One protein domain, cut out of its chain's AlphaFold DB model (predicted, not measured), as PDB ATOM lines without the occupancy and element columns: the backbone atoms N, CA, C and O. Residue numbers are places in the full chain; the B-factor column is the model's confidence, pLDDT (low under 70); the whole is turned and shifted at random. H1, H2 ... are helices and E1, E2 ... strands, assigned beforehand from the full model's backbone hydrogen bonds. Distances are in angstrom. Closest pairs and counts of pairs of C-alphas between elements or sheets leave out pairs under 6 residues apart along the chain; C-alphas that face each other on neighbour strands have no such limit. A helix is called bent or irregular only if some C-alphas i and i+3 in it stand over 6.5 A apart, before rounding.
ATOM      1  N   VAL A 342     224.483 216.445 241.183       89.44
ATOM      2  CA  VAL A 342     225.074 217.766 240.986       89.44
ATOM      3  C   VAL A 342     224.041 218.634 240.276       89.44
ATOM      4  O   VAL A 342     223.525 218.264 239.218       89.44
ATOM      5  N   ASP A 343     223.718 219.784 240.863       90.69
ATOM      6  CA  ASP A 343     222.829 220.750 240.224       90.69
ATOM      7  C   ASP A 343     223.543 221.388 239.025       90.69
ATOM      8  O   ASP A 343     224.691 221.828 239.129       90.69
ATOM      9  N   MET A 344     222.898 221.377 237.859       91.00
ATOM     10  CA  MET A 344     223.497 221.828 236.603       91.00
ATOM     11  C   MET A 344     222.427 222.527 235.750       91.00
ATOM     12  O   MET A 344     221.999 221.968 234.738       91.00
ATOM     13  N   PRO A 345     221.942 223.719 236.160       88.31
ATOM     14  CA  PRO A 345     220.816 224.395 235.513       88.31
ATOM     15  C   PRO A 345     220.993 224.498 233.987       88.31
ATOM     16  O   PRO A 345     222.081 224.869 233.547       88.31
ATOM     17  N   PRO A 346     219.969 224.182 233.165       92.19
ATOM     18  CA  PRO A 346     218.561 223.942 233.510       92.19
ATOM     19  C   PRO A 346     218.215 222.464 233.806       92.19
ATOM     20  O   PRO A 346     217.091 222.022 233.552       92.19
ATOM     21  N   GLY A 347     219.169 221.683 234.313       93.69
ATOM     22  CA  GLY A 347     218.993 220.272 234.647       93.69
ATOM     23  C   GLY A 347     219.796 219.816 235.864       93.69
ATOM     24  O   GLY A 347     220.219 220.610 236.705       93.69
ATOM     25  N   LYS A 348     219.996 218.502 235.960       93.50
ATOM     26  CA  LYS A 348     220.797 217.830 236.988       93.50
ATOM     27  C   LYS A 348     221.713 216.803 236.348       93.50
ATOM     28  O   LYS A 348     221.367 216.191 235.339       93.50
ATOM     29  N   TYR A 349     222.871 216.605 236.959       94.00
ATOM     30  CA  TYR A 349     223.894 215.670 236.513       94.00
ATOM     31  C   TYR A 349     224.204 214.652 237.608       94.00
ATOM     32  O   TYR A 349     224.271 214.995 238.786       94.00
ATOM     33  N   HIS A 350     224.433 213.402 237.220       92.94
ATOM     34  CA  HIS A 350     225.061 212.404 238.075       92.94
ATOM     35  C   HIS A 350     226.309 211.849 237.396       92.94
ATOM     36  O   HIS A 350     226.282 211.516 236.207       92.94
ATOM     37  N   HIS A 351     227.380 211.712 238.174       93.12
ATOM     38  CA  HIS A 351     228.654 211.154 237.753       93.12
ATOM     39  C   HIS A 351     228.855 209.772 238.387       93.12
ATOM     40  O   HIS A 351     228.876 209.634 239.606       93.12
ATOM     41  N   PHE A 352     229.007 208.744 237.554       91.75
ATOM     42  CA  PHE A 352     229.240 207.363 237.992       91.75
ATOM     43  C   PHE A 352     230.738 207.044 238.163       91.75
ATOM     44  O   PHE A 352     231.083 206.166 238.960       91.75
ATOM     45  N   GLY A 353     231.610 207.737 237.419       90.94
ATOM     46  CA  GLY A 353     233.067 207.558 237.403       90.94
ATOM     47  C   GLY A 353     233.569 206.439 236.478       90.94
ATOM     48  O   GLY A 353     233.142 205.280 236.564       90.94
ATOM     49  N   LEU A 354     234.533 206.770 235.619       91.81
ATOM     50  CA  LEU A 354     235.341 205.842 234.828       91.81
ATOM     51  C   LEU A 354     236.125 204.875 235.725       91.81
ATOM     52  O   LEU A 354     236.083 203.667 235.484       91.81
ATOM     53  N   ARG A 355     236.797 205.374 236.773       90.69
ATOM     54  CA  ARG A 355     237.596 204.575 237.721       90.69
ATOM     55  C   ARG A 355     236.703 203.538 238.403       90.69
ATOM     56  O   ARG A 355     237.008 202.346 238.394       90.69
ATOM     57  N   ASN A 356     235.544 203.980 238.891       89.06
ATOM     58  CA  ASN A 356     234.514 203.132 239.497       89.06
ATOM     59  C   ASN A 356     233.968 202.082 238.519       89.06
ATOM     60  O   ASN A 356     233.846 200.906 238.872       89.06
ATOM     61  N   GLY A 357     233.628 202.486 237.294       89.31
ATOM     62  CA  GLY A 357     233.081 201.592 236.276       89.31
ATOM     63  C   GLY A 357     234.077 200.541 235.783       89.31
ATOM     64  O   GLY A 357     233.713 199.373 235.621       89.31
ATOM     65  N   LEU A 358     235.344 200.921 235.603       88.44
ATOM     66  CA  LEU A 358     236.424 200.002 235.242       88.44
ATOM     67  C   LEU A 358     236.742 199.035 236.388       88.44
ATOM     68  O   LEU A 358     236.825 197.833 236.141       88.44
ATOM     69  N   LEU A 359     236.817 199.504 237.640       88.25
ATOM     70  CA  LEU A 359     236.997 198.633 238.809       88.25
ATOM     71  C   LEU A 359     235.851 197.621 238.963       88.25
ATOM     72  O   LEU A 359     236.117 196.430 239.118       88.25
ATOM     73  N   LYS A 360     234.587 198.051 238.836       85.00
ATOM     74  CA  LYS A 360     233.417 197.149 238.850       85.00
ATOM     75  C   LYS A 360     233.477 196.116 237.717       85.00
ATOM     76  O   LYS A 360     233.187 194.942 237.936       85.00
ATOM     77  N   SER A 361     233.926 196.520 236.528       82.81
ATOM     78  CA  SER A 361     234.094 195.617 235.379       82.81
ATOM     79  C   SER A 361     235.221 194.593 235.596       82.81
ATOM     80  O   SER A 361     235.059 193.416 235.271       82.81
ATOM     81  N   LEU A 362     236.342 195.008 236.198       79.81
ATOM     82  CA  LEU A 362     237.450 194.127 236.588       79.81
ATOM     83  C   LEU A 362     237.059 193.162 237.722       79.81
ATOM     84  O   LEU A 362     237.515 192.022 237.732       79.81
ATOM     85  N   GLN A 363     236.187 193.582 238.644       78.75
ATOM     86  CA  GLN A 363     235.628 192.730 239.703       78.75
ATOM     87  C   GLN A 363     234.672 191.661 239.162       78.75
ATOM     88  O   GLN A 363     234.757 190.508 239.576       78.75
ATOM     89  N   GLN A 364     233.795 192.020 238.219       68.19
ATOM     90  CA  GLN A 364     232.883 191.074 237.558       68.19
ATOM     91  C   GLN A 364     233.620 190.101 236.619       68.19
ATOM     92  O   GLN A 364     233.125 189.011 236.329       68.19
ATOM     93  N   SER A 365     234.829 190.459 236.179       61.22
ATOM     94  CA  SER A 365     235.701 189.622 235.349       61.22
ATOM     95  C   SER A 365     236.466 188.590 236.191       61.22
ATOM     96  O   SER A 365     237.674 188.695 236.397       61.22
ATOM     97  N   TYR A 366     235.761 187.556 236.664       48.69
ATOM     98  CA  TYR A 366     236.350 186.421 237.399       48.69
ATOM     99  C   TYR A 366     237.401 185.630 236.597       48.69
ATOM    100  O   TYR A 366     238.227 184.928 237.178       48.69
ATOM    101  N   LYS A 376     231.709 198.155 228.606       86.31
ATOM    102  CA  LYS A 376     230.849 199.337 228.434       86.31
ATOM    103  C   LYS A 376     230.596 199.987 229.788       86.31
ATOM    104  O   LYS A 376     229.867 199.432 230.603       86.31
ATOM    105  N   VAL A 377     231.180 201.163 230.000       89.31
ATOM    106  CA  VAL A 377     230.995 201.973 231.210       89.31
ATOM    107  C   VAL A 377     230.075 203.154 230.898       89.31
ATOM    108  O   VAL A 377     230.221 203.802 229.862       89.31
ATOM    109  N   MET A 378     229.133 203.441 231.797       90.69
ATOM    110  CA  MET A 378     228.401 204.708 231.824       90.69
ATOM    111  C   MET A 378     229.162 205.664 232.745       90.69
ATOM    112  O   MET A 378     229.413 205.311 233.890       90.69
ATOM    113  N   ILE A 379     229.559 206.832 232.233       93.19
ATOM    114  CA  ILE A 379     230.418 207.795 232.950       93.19
ATOM    115  C   ILE A 379     229.585 208.804 233.738       93.19
ATOM    116  O   ILE A 379     229.848 209.062 234.905       93.19
ATOM    117  N   GLY A 380     228.541 209.341 233.110       92.81
ATOM    118  CA  GLY A 380     227.609 210.280 233.716       92.81
ATOM    119  C   GLY A 380     226.317 210.369 232.911       92.81
ATOM    120  O   GLY A 380     226.276 209.968 231.744       92.81
ATOM    121  N   VAL A 381     225.266 210.882 233.541       93.62
ATOM    122  CA  VAL A 381     223.961 211.160 232.927       93.62
ATOM    123  C   VAL A 381     223.527 212.561 233.336       93.62
ATOM    124  O   VAL A 381     223.645 212.934 234.499       93.62
ATOM    125  N   TYR A 382     223.016 213.320 232.372       94.50
ATOM    126  CA  TYR A 382     222.373 214.612 232.586       94.50
ATOM    127  C   TYR A 382     220.898 214.518 232.182       94.50
ATOM    128  O   TYR A 382     220.582 213.941 231.138       94.50
ATOM    129  N   GLU A 383     220.022 215.113 232.985       94.00
ATOM    130  CA  GLU A 383     218.591 215.272 232.716       94.00
ATOM    131  C   GLU A 383     218.207 216.745 232.901       94.00
ATOM    132  O   GLU A 383     218.438 217.322 233.959       94.00
ATOM    133  N   GLY A 384     217.618 217.363 231.878       93.12
ATOM    134  CA  GLY A 384     217.211 218.768 231.891       93.12
ATOM    135  C   GLY A 384     216.379 219.123 230.662       93.12
ATOM    136  O   GLY A 384     216.323 218.353 229.702       93.12
ATOM    137  N   VAL A 385     215.719 220.284 230.700       92.00
ATOM    138  CA  VAL A 385     214.829 220.747 229.611       92.00
ATOM    139  C   VAL A 385     215.622 221.092 228.345       92.00
ATOM    140  O   VAL A 385     215.177 220.830 227.229       92.00
ATOM    141  N   GLU A 386     216.825 221.632 228.526       91.62
ATOM    142  CA  GLU A 386     217.782 221.939 227.464       91.62
ATOM    143  C   GLU A 386     219.093 221.178 227.695       91.62
ATOM    144  O   GLU A 386     219.268 220.514 228.717       91.62
ATOM    145  N   LYS A 387     220.044 221.285 226.758       89.06
ATOM    146  CA  LYS A 387     221.418 220.795 226.963       89.06
ATOM    147  C   LYS A 387     222.062 221.488 228.179       89.06
ATOM    148  O   LYS A 387     221.676 222.616 228.478       89.06
ATOM    149  N   PRO A 388     223.071 220.877 228.834       92.12
ATOM    150  CA  PRO A 388     223.845 221.604 229.832       92.12
ATOM    151  C   PRO A 388     224.466 222.856 229.182       92.12
ATOM    152  O   PRO A 388     224.863 222.797 228.015       92.12
ATOM    153  N   PRO A 389     224.536 223.997 229.887       86.31
ATOM    154  CA  PRO A 389     224.858 225.282 229.264       86.31
ATOM    155  C   PRO A 389     226.335 225.422 228.880       86.31
ATOM    156  O   PRO A 389     226.672 226.281 228.069       86.31
ATOM    157  N   SER A 390     227.221 224.599 229.450       91.88
ATOM    158  CA  SER A 390     228.655 224.640 229.180       91.88
ATOM    159  C   SER A 390     229.259 223.233 229.106       91.88
ATOM    160  O   SER A 390     228.972 222.400 229.973       91.88
ATOM    161  N   PRO A 391     230.138 222.950 228.123       94.88
ATOM    162  CA  PRO A 391     230.912 221.713 228.107       94.88
ATOM    163  C   PRO A 391     231.904 221.641 229.275       94.88
ATOM    164  O   PRO A 391     232.248 220.536 229.676       94.88
ATOM    165  N   GLU A 392     232.310 222.781 229.850       95.00
ATOM    166  CA  GLU A 392     233.146 222.849 231.056       95.00
ATOM    167  C   GLU A 392     232.470 222.120 232.223       95.00
ATOM    168  O   GLU A 392     232.928 221.063 232.647       95.00
ATOM    169  N   THR A 393     231.309 222.603 232.679       92.69
ATOM    170  CA  THR A 393     230.604 222.008 233.827       92.69
ATOM    171  C   THR A 393     230.144 220.574 233.564       92.69
ATOM    172  O   THR A 393     230.124 219.766 234.489       92.69
ATOM    173  N   PHE A 394     229.813 220.233 232.314       95.06
ATOM    174  CA  PHE A 394     229.374 218.886 231.939       95.06
ATOM    175  C   PHE A 394     230.509 217.846 231.863       95.06
ATOM    176  O   PHE A 394     230.256 216.662 232.091       95.06
ATOM    177  N   LEU A 395     231.738 218.252 231.519       95.62
ATOM    178  CA  LEU A 395     232.857 217.327 231.288       95.62
ATOM    179  C   LEU A 395     233.952 217.381 232.360       95.62
ATOM    180  O   LEU A 395     234.698 216.410 232.452       95.62
ATOM    181  N   ARG A 396     234.049 218.448 233.170       95.19
ATOM    182  CA  ARG A 396     235.148 218.669 234.132       95.19
ATOM    183  C   ARG A 396     235.471 217.436 234.983       95.19
ATOM    184  O   ARG A 396     236.582 216.935 234.901       95.19
ATOM    185  N   GLN A 397     234.481 216.847 235.662       94.06
ATOM    186  CA  GLN A 397     234.690 215.642 236.488       94.06
ATOM    187  C   GLN A 397     235.253 214.444 235.705       94.06
ATOM    188  O   GLN A 397     236.078 213.706 236.227       94.06
ATOM    189  N   PHE A 398     234.840 214.254 234.445       94.62
ATOM    190  CA  PHE A 398     235.384 213.199 233.581       94.62
ATOM    191  C   PHE A 398     236.809 213.516 233.110       94.62
ATOM    192  O   PHE A 398     237.626 212.609 233.006       94.62
ATOM    193  N   VAL A 399     237.109 214.784 232.823       95.56
ATOM    194  CA  VAL A 399     238.451 215.226 232.427       95.56
ATOM    195  C   VAL A 399     239.431 215.057 233.580       95.56
ATOM    196  O   VAL A 399     240.455 214.408 233.393       95.56
ATOM    197  N   ASP A 400     239.092 215.555 234.768       94.94
ATOM    198  CA  ASP A 400     239.957 215.476 235.946       94.94
ATOM    199  C   ASP A 400     240.213 214.010 236.344       94.94
ATOM    200  O   ASP A 400     241.355 213.620 236.585       94.94
ATOM    201  N   GLU A 401     239.169 213.168 236.324       94.81
ATOM    202  CA  GLU A 401     239.282 211.727 236.574       94.81
ATOM    203  C   GLU A 401     240.142 211.020 235.512       94.81
ATOM    204  O   GLU A 401     240.971 210.177 235.853       94.81
ATOM    205  N   VAL A 402     239.986 211.342 234.223       93.06
ATOM    206  CA  VAL A 402     240.823 210.751 233.165       93.06
ATOM    207  C   VAL A 402     242.277 211.181 233.300       93.06
ATOM    208  O   VAL A 402     243.143 210.329 233.124       93.06
ATOM    209  N   SER A 403     242.559 212.449 233.600       92.94
ATOM    210  CA  SER A 403     243.930 212.941 233.774       92.94
ATOM    211  C   SER A 403     244.622 212.240 234.948       92.94
ATOM    212  O   SER A 403     245.711 211.697 234.774       92.94
ATOM    213  N   ASP A 404     243.939 212.121 236.094       93.19
ATOM    214  CA  ASP A 404     244.394 211.326 237.243       93.19
ATOM    215  C   ASP A 404     244.658 209.854 236.868       93.19
ATOM    216  O   ASP A 404     245.721 209.310 237.179       93.19
ATOM    217  N   ILE A 405     243.744 209.184 236.152       91.94
ATOM    218  CA  ILE A 405     243.958 207.788 235.725       91.94
ATOM    219  C   ILE A 405     245.072 207.672 234.663       91.94
ATOM    220  O   ILE A 405     245.771 206.658 234.635       91.94
ATOM    221  N   ALA A 406     245.257 208.658 233.786       88.50
ATOM    222  CA  ALA A 406     246.293 208.631 232.751       88.50
ATOM    223  C   ALA A 406     247.705 208.683 233.358       88.50
ATOM    224  O   ALA A 406     248.608 208.007 232.862       88.50
ATOM    225  N   GLU A 407     247.879 209.428 234.453       87.75
ATOM    226  CA  GLU A 407     249.140 209.517 235.197       87.75
ATOM    227  C   GLU A 407     249.328 208.350 236.185       87.75
ATOM    228  O   GLU A 407     250.396 207.736 236.227       87.75
ATOM    229  N   THR A 408     248.301 208.004 236.971       90.88
ATOM    230  CA  THR A 408     248.419 207.014 238.064       90.88
ATOM    231  C   THR A 408     248.108 205.571 237.650       90.88
ATOM    232  O   THR A 408     248.606 204.621 238.265       90.88
ATOM    233  N   GLY A 409     247.290 205.377 236.616       90.25
ATOM    234  CA  GLY A 409     246.684 204.095 236.256       90.25
ATOM    235  C   GLY A 409     245.583 203.633 237.223       90.25
ATOM    236  O   GLY A 409     245.149 204.337 238.138       90.25
ATOM    237  N   ILE A 410     245.098 202.407 237.020       90.12
ATOM    238  CA  ILE A 410     244.169 201.725 237.930       90.12
ATOM    239  C   ILE A 410     244.873 200.532 238.575       90.12
ATOM    240  O   ILE A 410     245.107 199.518 237.920       90.12
ATOM    241  N   ASN A 411     245.152 200.609 239.877       88.88
ATOM    242  CA  ASN A 411     245.609 199.452 240.645       88.88
ATOM    243  C   ASN A 411     244.423 198.526 240.965       88.88
ATOM    244  O   ASN A 411     243.458 198.934 241.611       88.88
ATOM    245  N   TYR A 412     244.502 197.269 240.528       87.19
ATOM    246  CA  TYR A 412     243.543 196.226 240.872       87.19
ATOM    247  C   TYR A 412     244.261 194.897 241.134       87.19
ATOM    248  O   TYR A 412     245.009 194.401 240.289       87.19
ATOM    249  N   LYS A 413     244.022 194.305 242.316       86.00
ATOM    250  CA  LYS A 413     244.671 193.063 242.793       86.00
ATOM    251  C   LYS A 413     246.210 193.101 242.684       86.00
ATOM    252  O   LYS A 413     246.832 192.123 242.283       86.00
ATOM    253  N   GLY A 414     246.820 194.244 243.012       84.88
ATOM    254  CA  GLY A 414     248.278 194.431 243.005       84.88
ATOM    255  C   GLY A 414     248.901 194.648 241.621       84.88
ATOM    256  O   GLY A 414     250.108 194.850 241.529       84.88
ATOM    257  N   LYS A 415     248.104 194.644 240.544       86.69
ATOM    258  CA  LYS A 415     248.546 195.014 239.198       86.69
ATOM    259  C   LYS A 415     248.038 196.413 238.855       86.69
ATOM    260  O   LYS A 415     246.841 196.665 238.964       86.69
ATOM    261  N   ASN A 416     248.923 197.287 238.376       88.44
ATOM    262  CA  ASN A 416     248.514 198.553 237.771       88.44
ATOM    263  C   ASN A 416     248.116 198.359 236.295       88.44
ATOM    264  O   ASN A 416     248.706 197.542 235.581       88.44
ATOM    265  N   TYR A 417     247.110 199.107 235.850       87.38
ATOM    266  CA  TYR A 417     246.581 199.112 234.490       87.38
ATOM    267  C   TYR A 417     246.593 200.547 233.956       87.38
ATOM    268  O   TYR A 417     245.823 201.387 234.419       87.38
ATOM    269  N   THR A 418     247.443 200.826 232.968       87.25
ATOM    270  CA  THR A 418     247.435 202.095 232.227       87.25
ATOM    271  C   THR A 418     246.131 202.234 231.440       87.25
ATOM    272  O   THR A 418     245.699 201.280 230.788       87.25
TER     273      THR A 418
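AT A GLANCE: This is residues 342 to 366 and 376 to 418 of the 670 residues of an uncharacterized protein of Ephemera danica (UniProt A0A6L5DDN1). Look first for a long helix, H2, running along one side of a loose, elongated body, with a small sheet, E1, E2 and E3, towards one end and a little hairpin, E4 and E5, at the other. H1 follows the sheet's strand E2, begins beside residues 398 to 405 of H2 and splays away from it, with E4 beside H1. The printed part has 68 residues with two named helices and five named strands, in the order E1, E2, H1, E3, H2, E4, E5, and the class is mixed, helices and strands. Both sheets are antiparallel, the larger in the order E1, E2, E3. The whole is loose, with a radius of gyration of the C-alphas of 14.3 A, and spans 43 by 25 by 16 A.

IN THESE COORDINATES: Find C-alpha 342 at (225.074, 217.766, 240.986), where E1 begins, residues 342 to 344. E2, residues 347 to 351, measures 13.6 A from first to last C-alpha. H1, residues 354 to 364, runs 15.2 A from C-alpha 354 at (235.341, 205.842, 234.828). Beyond the cut, E3, residues 380 to 384, measures 13.5 A. H2, residues 391 to 408, is the longest helix, at 24.9 A; it is irregular, with C-alphas 394 and 397 7.7 A apart, and has a kink of 36 degrees near residue 398. E4, residues 410 to 412, and E5, residues 415 to 417, follow, and E5 ends at C-alpha 417 at (246.581, 199.112, 234.490).

HOW THE PARTS SIT: Start with the sheet, where E1 and E2 form a hairpin, with N 342 and O 349 within hydrogen-bond range at 2.8 A. E2 and E3 are antiparallel at 172 degrees, with N 348 and O 383 at 2.8 A. H2 is on this sheet but only grazes it, with residues 393 to 398; the closest C-alphas of E2 and H2, those of His 351 and Gln 397, are 7.6 A apart. H1 is not on it. H1 and H2 touch, H2 with residues 398 to 405 alone, closest at the C-alphas of Leu 354 and Glu 401, 7.3 A; they run the same way at a steep tilt of 57 degrees. The closest C-alphas of H1 and E4, those of Arg 355 and Ile 410, are 7.2 A apart. In the hairpin of E4 and E5, N 410 and O 417 are 2.9 A apart. In H1 every O i to N i+4 pair is within hydrogen-bond range, in H2 12 of 14.

THE WHOLE: The two C-alphas farthest apart, those of Val 385 and Gly 414, are 44.6 A apart. Residues 367 to 375 are not printed, and C-alphas 366 and 376 stand 16.7 A apart across the cut. Of the links that are printed whole, none is long. The model's mean pLDDT over the printed part is 89.3, and residues 364 to 366 are under 70.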